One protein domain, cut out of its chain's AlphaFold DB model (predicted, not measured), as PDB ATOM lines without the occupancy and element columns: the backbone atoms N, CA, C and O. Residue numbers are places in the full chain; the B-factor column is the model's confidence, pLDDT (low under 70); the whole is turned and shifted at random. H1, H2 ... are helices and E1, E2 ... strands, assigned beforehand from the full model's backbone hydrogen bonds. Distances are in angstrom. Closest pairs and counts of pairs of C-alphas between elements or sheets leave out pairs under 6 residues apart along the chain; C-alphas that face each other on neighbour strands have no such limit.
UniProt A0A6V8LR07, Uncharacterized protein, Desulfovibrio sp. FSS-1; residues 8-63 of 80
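Overview. This is residues 8 to 63 of the 80 residues of an uncharacterized protein of Desulfovibrio sp. FSS-1 (UniProt A0A6V8LR07). Little regular structure: a ribbon of two short parallel strands, E1 and E2, with one short helix, H1, near one side, and long loops around them; residues 50 to 63 loop out beyond the strand ends. The printed part has 56 residues, 16 of them in named elements, in the order E1, H1, E2, of mixed class. It is compact, with a radius of gyration of the C-alphas of 11.5 A, yet elongated, spanning 35 by 20 by 13 A.

Along the chain. E1 holds residues 11 to 14, from C-alpha 11 at (54.695, -16.621, -12.808). H1 holds residues 27 to 33, 9.9 A long. E2, residues 45 to 49, runs 13.1 A to C-alpha 49 at (44.352, -17.113, -15.805).

Arrangement. E1 and E2 are parallel neighbours at 32 degrees, with N 13 and O 47 within hydrogen-bond range at 2.9 A. E1, H1 and E2 form a strand-helix-strand unit, two parallel strands joined through a helix, with a left-handed crossover. The closest C-alphas of H1 and E2, Pro 27 and Leu 47, are 7.7 A apart. In H1 every O i to N i+4 pair is within hydrogen-bond range.

Size, cuts and confidence. The C-alphas farthest apart, Glu 39 and Gly 58, are 35.2 A apart. Both links are long, the printed part has no cut, and no printed residue is under 70 in pLDDT.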
ATOM      1  N   SER A   8      59.161 -24.217 -14.668       93.38
ATOM      2  CA  SER A   8      58.561 -24.227 -13.330       93.38
ATOM      3  C   SER A   8      58.590 -22.848 -12.659       93.38
ATOM      4  O   SER A   8      57.813 -22.594 -11.738       93.38
ATOM      5  N   LEU A   9      59.435 -21.932 -13.150       94.19
ATOM      6  CA  LEU A   9      59.562 -20.557 -12.663       94.19
ATOM      7  C   LEU A   9      58.565 -19.581 -13.304       94.19
ATOM      8  O   LEU A   9      58.593 -18.392 -12.982       94.19
ATOM      9  N   LEU A  10      57.696 -20.040 -14.211       95.31
ATOM     10  CA  LEU A  10      56.667 -19.182 -14.794       95.31
ATOM     11  C   LEU A  10      55.749 -18.623 -13.706       95.31
ATOM     12  O   LEU A  10      55.097 -19.355 -12.960       95.31
ATOM     13  N   TYR A  11      55.654 -17.296 -13.665       95.50
ATOM     14  CA  TYR A  11      54.695 -16.621 -12.808       95.50
ATOM     15  C   TYR A  11      53.271 -16.798 -13.357       95.50
ATOM     16  O   TYR A  11      53.048 -16.843 -14.571       95.50
ATOM     17  N   ALA A  12      52.304 -16.897 -12.448       96.00
ATOM     18  CA  ALA A  12      50.897 -17.097 -12.756       96.00
ATOM     19  C   ALA A  12      50.038 -16.024 -12.084       96.00
ATOM     20  O   ALA A  12      50.054 -15.892 -10.858       96.00
ATOM     21  N   GLU A  13      49.235 -15.292 -12.857       96.69
ATOM     22  CA  GLU A  13      48.362 -14.243 -12.322       96.69
ATOM     23  C   GLU A  13      46.937 -14.281 -12.878       96.69
ATOM     24  O   GLU A  13      46.650 -14.790 -13.965       96.69
ATOM     25  N   CYS A  14      46.021 -13.677 -12.127       96.62
ATOM     26  CA  CYS A  14      44.646 -13.469 -12.548       96.62
ATOM     27  C   CYS A  14      44.558 -12.288 -13.517       96.62
ATOM     28  O   CYS A  14      44.907 -11.158 -13.170       96.62
ATOM     29  N   ARG A  15      43.950 -12.495 -14.689       95.75
ATOM     30  CA  ARG A  15      43.708 -11.420 -15.664       95.75
ATOM     31  C   ARG A  15      42.903 -10.247 -15.097       95.75
ATOM     32  O   ARG A  15      43.080  -9.123 -15.558       95.75
ATOM     33  N   ARG A  16      42.009 -10.504 -14.135       95.00
ATOM     34  CA  ARG A  16      41.056  -9.514 -13.603       95.00
ATOM     35  C   ARG A  16      41.639  -8.658 -12.483       95.00
ATOM     36  O   ARG A  16      41.567  -7.441 -12.568       95.00
ATOM     37  N   CYS A  17      42.188  -9.281 -11.441       96.31
ATOM     38  CA  CYS A  17      42.666  -8.576 -10.245       96.31
ATOM     39  C   CYS A  17      44.189  -8.536 -10.107       96.31
ATOM     40  O   CYS A  17      44.676  -7.973  -9.133       96.31
ATOM     41  N   LYS A  18      44.938  -9.157 -11.029       95.31
ATOM     42  CA  LYS A  18      46.411  -9.245 -11.003       95.31
ATOM     43  C   LYS A  18      47.005  -9.981  -9.803       95.31
ATOM     44  O   LYS A  18      48.218 -10.077  -9.673       95.31
ATOM     45  N   SER A  19      46.161 -10.554  -8.948       94.94
ATOM     46  CA  SER A  19      46.623 -11.392  -7.850       94.94
ATOM     47  C   SER A  19      47.272 -12.671  -8.388       94.94
ATOM     48  O   SER A  19      46.773 -13.218  -9.382       94.94
ATOM     49  N   PRO A  20      48.319 -13.177  -7.712       94.69
ATOM     50  CA  PRO A  20      48.891 -14.480  -8.014       94.69
ATOM     51  C   PRO A  20      47.814 -15.568  -8.009       94.69
ATOM     52  O   PRO A  20      46.925 -15.567  -7.150       94.69
ATOM     53  N   VAL A  21      47.890 -16.502  -8.955       93.25
ATOM     54  CA  VAL A  21      47.004 -17.672  -8.991       93.25
ATOM     55  C   VAL A  21      47.779 -18.892  -8.528       93.25
ATOM     56  O   VAL A  21      48.722 -19.327  -9.179       93.25
ATOM     57  N   LEU A  22      47.348 -19.456  -7.399       86.12
ATOM     58  CA  LEU A  22      47.837 -20.741  -6.918       86.12
ATOM     59  C   LEU A  22      47.038 -21.852  -7.606       86.12
ATOM     60  O   LEU A  22      45.835 -21.995  -7.382       86.12
ATOM     61  N   SER A  23      47.713 -22.595  -8.477       84.88
ATOM     62  CA  SER A  23      47.178 -23.762  -9.176       84.88
ATOM     63  C   SER A  23      47.652 -25.044  -8.486       84.88
ATOM     64  O   SER A  23      48.742 -25.077  -7.924       84.88
ATOM     65  N   LEU A  24      46.834 -26.101  -8.535       84.69
ATOM     66  CA  LEU A  24      47.248 -27.443  -8.096       84.69
ATOM     67  C   LEU A  24      48.293 -28.049  -9.036       84.69
ATOM     68  O   LEU A  24      49.133 -28.828  -8.602       84.69
ATOM     69  N   LEU A  25      48.207 -27.698 -10.319       90.31
ATOM     70  CA  LEU A  25      49.156 -28.114 -11.338       90.31
ATOM     71  C   LEU A  25      50.324 -27.119 -11.374       90.31
ATOM     72  O   LEU A  25      50.046 -25.912 -11.433       90.31
ATOM     73  N   PRO A  26      51.586 -27.580 -11.361       92.69
ATOM     74  CA  PRO A  26      52.731 -26.689 -11.456       92.69
ATOM     75  C   PRO A  26      52.821 -26.039 -12.854       92.69
ATOM     76  O   PRO A  26      52.169 -26.491 -13.808       92.69
ATOM     77  N   PRO A  27      53.564 -24.926 -12.996       93.69
ATOM     78  CA  PRO A  27      53.572 -24.154 -14.239       93.69
ATOM     79  C   PRO A  27      54.117 -24.912 -15.458       93.69
ATOM     80  O   PRO A  27      53.582 -24.759 -16.554       93.69
ATOM     81  N   ASP A  28      55.129 -25.755 -15.264       94.56
ATOM     82  CA  ASP A  28      55.753 -26.607 -16.282       94.56
ATOM     83  C   ASP A  28      54.788 -27.672 -16.829       94.56
ATOM     84  O   ASP A  28      54.642 -27.828 -18.043       94.56
ATOM     85  N   GLU A  29      54.044 -28.349 -15.953       95.19
ATOM     86  CA  GLU A  29      52.983 -29.269 -16.372       95.19
ATOM     87  C   GLU A  29      51.828 -28.525 -17.055       95.19
ATOM     88  O   GLU A  29      51.252 -29.017 -18.029       95.19
ATOM     89  N   THR A  30      51.510 -27.311 -16.593       94.38
ATOM     90  CA  THR A  30      50.468 -26.470 -17.199       94.38
ATOM     91  C   THR A  30      50.809 -26.127 -18.649       94.38
ATOM     92  O   THR A  30      49.977 -26.326 -19.534       94.38
ATOM     93  N   VAL A  31      52.028 -25.655 -18.930       94.75
ATOM     94  CA  VAL A  31      52.446 -25.339 -20.310       94.75
ATOM     95  C   VAL A  31      52.584 -26.584 -21.186       94.75
ATOM     96  O   VAL A  31      52.252 -26.526 -22.373       94.75
ATOM     97  N   LEU A  32      52.979 -27.724 -20.608       94.12
ATOM     98  CA  LEU A  32      53.012 -29.003 -21.316       94.12
ATOM     99  C   LEU A  32      51.608 -29.427 -21.772       94.12
ATOM    100  O   LEU A  32      51.427 -29.805 -22.928       94.12
ATOM    101  N   GLN A  33      50.594 -29.298 -20.908       94.44
ATOM    102  CA  GLN A  33      49.193 -29.574 -21.262       94.44
ATOM    103  C   GLN A  33      48.641 -28.613 -22.322       94.44
ATOM    104  O   GLN A  33      47.731 -28.968 -23.070       94.44
ATOM    105  N   MET A  34      49.204 -27.406 -22.416       94.06
ATOM    106  CA  MET A  34      48.889 -26.445 -23.476       94.06
ATOM    107  C   MET A  34      49.583 -26.764 -24.810       94.06
ATOM    108  O   MET A  34      49.308 -26.092 -25.804       94.06
ATOM    109  N   GLY A  35      50.476 -27.758 -24.849       95.88
ATOM    110  CA  GLY A  35      51.251 -28.114 -26.037       95.88
ATOM    111  C   GLY A  35      52.330 -27.091 -26.391       95.88
ATOM    112  O   GLY A  35      52.722 -27.007 -27.555       95.88
ATOM    113  N   VAL A  36      52.790 -26.291 -25.422       94.50
ATOM    114  CA  VAL A  36      53.850 -25.301 -25.644       94.50
ATOM    115  C   VAL A  36      55.220 -25.958 -25.445       94.50
ATOM    116  O   VAL A  36      55.492 -26.461 -24.354       94.50
ATOM    117  N   PRO A  37      56.111 -25.929 -26.453       91.94
ATOM    118  CA  PRO A  37      57.486 -26.389 -26.296       91.94
ATOM    119  C   PRO A  37      58.248 -25.535 -25.264       91.94
ATOM    120  O   PRO A  37      58.233 -24.303 -25.384       91.94
ATOM    121  N   PRO A  38      58.942 -26.142 -24.281       89.81
ATOM    122  CA  PRO A  38      59.710 -25.413 -23.270       89.81
ATOM    123  C   PRO A  38      60.758 -24.450 -23.841       89.81
ATOM    124  O   PRO A  38      61.101 -23.458 -23.209       89.81
ATOM    125  N   GLU A  39      61.253 -24.713 -25.051       91.25
ATOM    126  CA  GLU A  39      62.267 -23.905 -25.732       91.25
ATOM    127  C   GLU A  39      61.753 -22.524 -26.162       91.25
ATOM    128  O   GLU A  39      62.552 -21.650 -26.491       91.25
ATOM    129  N   LEU A  40      60.431 -22.327 -26.180       92.00
ATOM    130  CA  LEU A  40      59.795 -21.044 -26.496       92.00
ATOM    131  C   LEU A  40      59.598 -20.153 -25.263       92.00
ATOM    132  O   LEU A  40      59.116 -19.022 -25.397       92.00
ATOM    133  N   LEU A  41      59.920 -20.674 -24.077       94.62
ATOM    134  CA  LEU A  41      59.719 -20.008 -22.799       94.62
ATOM    135  C   LEU A  41      60.974 -19.245 -22.381       94.62
ATOM    136  O   LEU A  41      62.100 -19.719 -22.527       94.62
ATOM    137  N   ASP A  42      60.757 -18.067 -21.813       94.25
ATOM    138  CA  ASP A  42      61.785 -17.250 -21.185       94.25
ATOM    139  C   ASP A  42      61.178 -16.392 -20.064       94.25
ATOM    140  O   ASP A  42      60.008 -16.542 -19.703       94.25
ATOM    141  N   ALA A  43      61.987 -15.493 -19.503       92.44
ATOM    142  CA  ALA A  43      61.599 -14.632 -18.391       92.44
ATOM    143  C   ALA A  43      60.479 -13.627 -18.726       92.44
ATOM    144  O   ALA A  43      59.883 -13.075 -17.804       92.44
ATOM    145  N   ASP A  44      60.169 -13.408 -20.008       94.12
ATOM    146  CA  ASP A  44      59.073 -12.534 -20.426       94.12
ATOM    147  C   ASP A  44      57.752 -13.308 -20.585       94.12
ATOM    148  O   ASP A  44      56.720 -12.721 -20.911       94.12
ATOM    149  N   CYS A  45      57.742 -14.628 -20.378       95.88
ATOM    150  CA  CYS A  45      56.533 -15.442 -20.423       95.88
ATOM    151  C   CYS A  45      55.771 -15.442 -19.086       95.88
ATOM    152  O   CYS A  45      56.349 -15.488 -18.003       95.88
ATOM    153  N   LEU A  46      54.438 -15.446 -19.173       95.62
ATOM    154  CA  LEU A  46      53.517 -15.392 -18.035       95.62
ATOM    155  C   LEU A  46      52.316 -16.320 -18.264       95.62
ATOM    156  O   LEU A  46      51.727 -16.321 -19.351       95.62
ATOM    157  N   LEU A  47      51.893 -17.044 -17.226       96.88
ATOM    158  CA  LEU A  47      50.604 -17.735 -17.199       96.88
ATOM    159  C   LEU A  47      49.501 -16.776 -16.733       96.88
ATOM    160  O   LEU A  47      49.445 -16.343 -15.584       96.88
ATOM    161  N   LEU A  48      48.583 -16.454 -17.634       96.88
ATOM    162  CA  LEU A  48      47.473 -15.545 -17.388       96.88
ATOM    163  C   LEU A  48      46.162 -16.329 -17.271       96.88
ATOM    164  O   LEU A  48      45.655 -16.860 -18.257       96.88
ATOM    165  N   TYR A  49      45.585 -16.376 -16.075       96.06
ATOM    166  CA  TYR A  49      44.352 -17.113 -15.805       96.06
ATOM    167  C   TYR A  49      43.104 -16.243 -16.002       96.06
ATOM    168  O   TYR A  49      43.014 -15.112 -15.510       96.06
ATOM    169  N   GLU A  50      42.090 -16.800 -16.672       94.19
ATOM    170  CA  GLU A  50      40.776 -16.177 -16.903       94.19
ATOM    171  C   GLU A  50      39.868 -16.237 -15.654       94.19
ATOM    172  O   GLU A  50      38.731 -16.719 -15.700       94.19
ATOM    173  N   GLY A  51      40.390 -15.763 -14.521       93.75
ATOM    174  CA  GLY A  51      39.729 -15.729 -13.217       93.75
ATOM    175  C   GLY A  51      40.612 -16.260 -12.087       93.75
ATOM    176  O   GLY A  51      41.702 -16.777 -12.313       93.75
ATOM    177  N   CYS A  52      40.121 -16.113 -10.860       94.44
ATOM    178  CA  CYS A  52      40.706 -16.677  -9.647       94.44
ATOM    179  C   CYS A  52      39.603 -16.846  -8.584       94.44
ATOM    180  O   CYS A  52      38.520 -16.270  -8.757       94.44
ATOM    181  N   PRO A  53      39.869 -17.551  -7.466       92.31
ATOM    182  CA  PRO A  53      38.886 -17.749  -6.395       92.31
ATOM    183  C   PRO A  53      38.313 -16.452  -5.818       92.31
ATOM    184  O   PRO A  53      37.164 -16.426  -5.388       92.31
ATOM    185  N   HIS A  54      39.089 -15.366  -5.850       92.25
ATOM    186  CA  HIS A  54      38.629 -14.056  -5.406       92.25
ATOM    187  C   HIS A  54      37.666 -13.403  -6.411       92.25
ATOM    188  O   HIS A  54      36.609 -12.911  -6.031       92.25
ATOM    189  N   CYS A  55      37.994 -13.415  -7.708       94.69
ATOM    190  CA  CYS A  55      37.160 -12.783  -8.737       94.69
ATOM    191  C   CYS A  55      35.931 -13.604  -9.141       94.69
ATOM    192  O   CYS A  55      34.990 -13.043  -9.705       94.69
ATOM    193  N   GLN A  56      35.975 -14.925  -8.973       94.00
ATOM    194  CA  GLN A  56      34.917 -15.854  -9.375       94.00
ATOM    195  C   GLN A  56      34.780 -16.987  -8.345       94.00
ATOM    196  O   GLN A  56      35.190 -18.118  -8.617       94.00
ATOM    197  N   PRO A  57      34.205 -16.700  -7.164       91.62
ATOM    198  CA  PRO A  57      34.006 -17.706  -6.126       91.62
ATOM    199  C   PRO A  57      33.197 -18.907  -6.639       91.62
ATOM    200  O   PRO A  57      32.262 -18.749  -7.422       91.62
ATOM    201  N   GLY A  58      33.551 -20.116  -6.196       88.31
ATOM    202  CA  GLY A  58      32.827 -21.351  -6.529       88.31
ATOM    203  C   GLY A  58      33.115 -21.944  -7.914       88.31
ATOM    204  O   GLY A  58      32.608 -23.018  -8.229       88.31
ATOM    205  N   ARG A  59      33.944 -21.301  -8.746       90.19
ATOM    206  CA  ARG A  59      34.374 -21.886 -10.022       90.19
ATOM    207  C   ARG A  59      35.429 -22.973  -9.784       90.19
ATOM    208  O   ARG A  59      36.423 -22.735  -9.105       90.19
ATOM    209  N   ALA A  60      35.224 -24.148 -10.381       85.75
ATOM    210  CA  ALA A  60      36.096 -25.310 -10.187       85.75
ATOM    211  C   ALA A  60      37.462 -25.192 -10.886       85.75
ATOM    212  O   ALA A  60      38.447 -25.741 -10.404       85.75
ATOM    213  N   ALA A  61      37.529 -24.488 -12.021       87.56
ATOM    214  CA  ALA A  61      38.754 -24.340 -12.800       87.56
ATOM    215  C   ALA A  61      38.807 -22.998 -13.541       87.56
ATOM    216  O   ALA A  61      37.786 -22.479 -14.008       87.56
ATOM    217  N   TYR A  62      40.021 -22.476 -13.697       90.88
ATOM    218  CA  TYR A  62      40.324 -21.249 -14.428       90.88
ATOM    219  C   TYR A  62      41.231 -21.614 -15.597       90.88
ATOM    220  O   TYR A  62      42.266 -22.239 -15.394       90.88
ATOM    221  N   GLN A  63      40.838 -21.260 -16.820       91.62
ATOM    222  CA  GLN A  63      41.646 -21.559 -18.002       91.62
ATOM    223  C   GLN A  63      42.863 -20.619 -18.047       91.62
ATOM    224  O   GLN A  63      42.655 -19.397 -18.031       91.62
TER     225      GLN A  63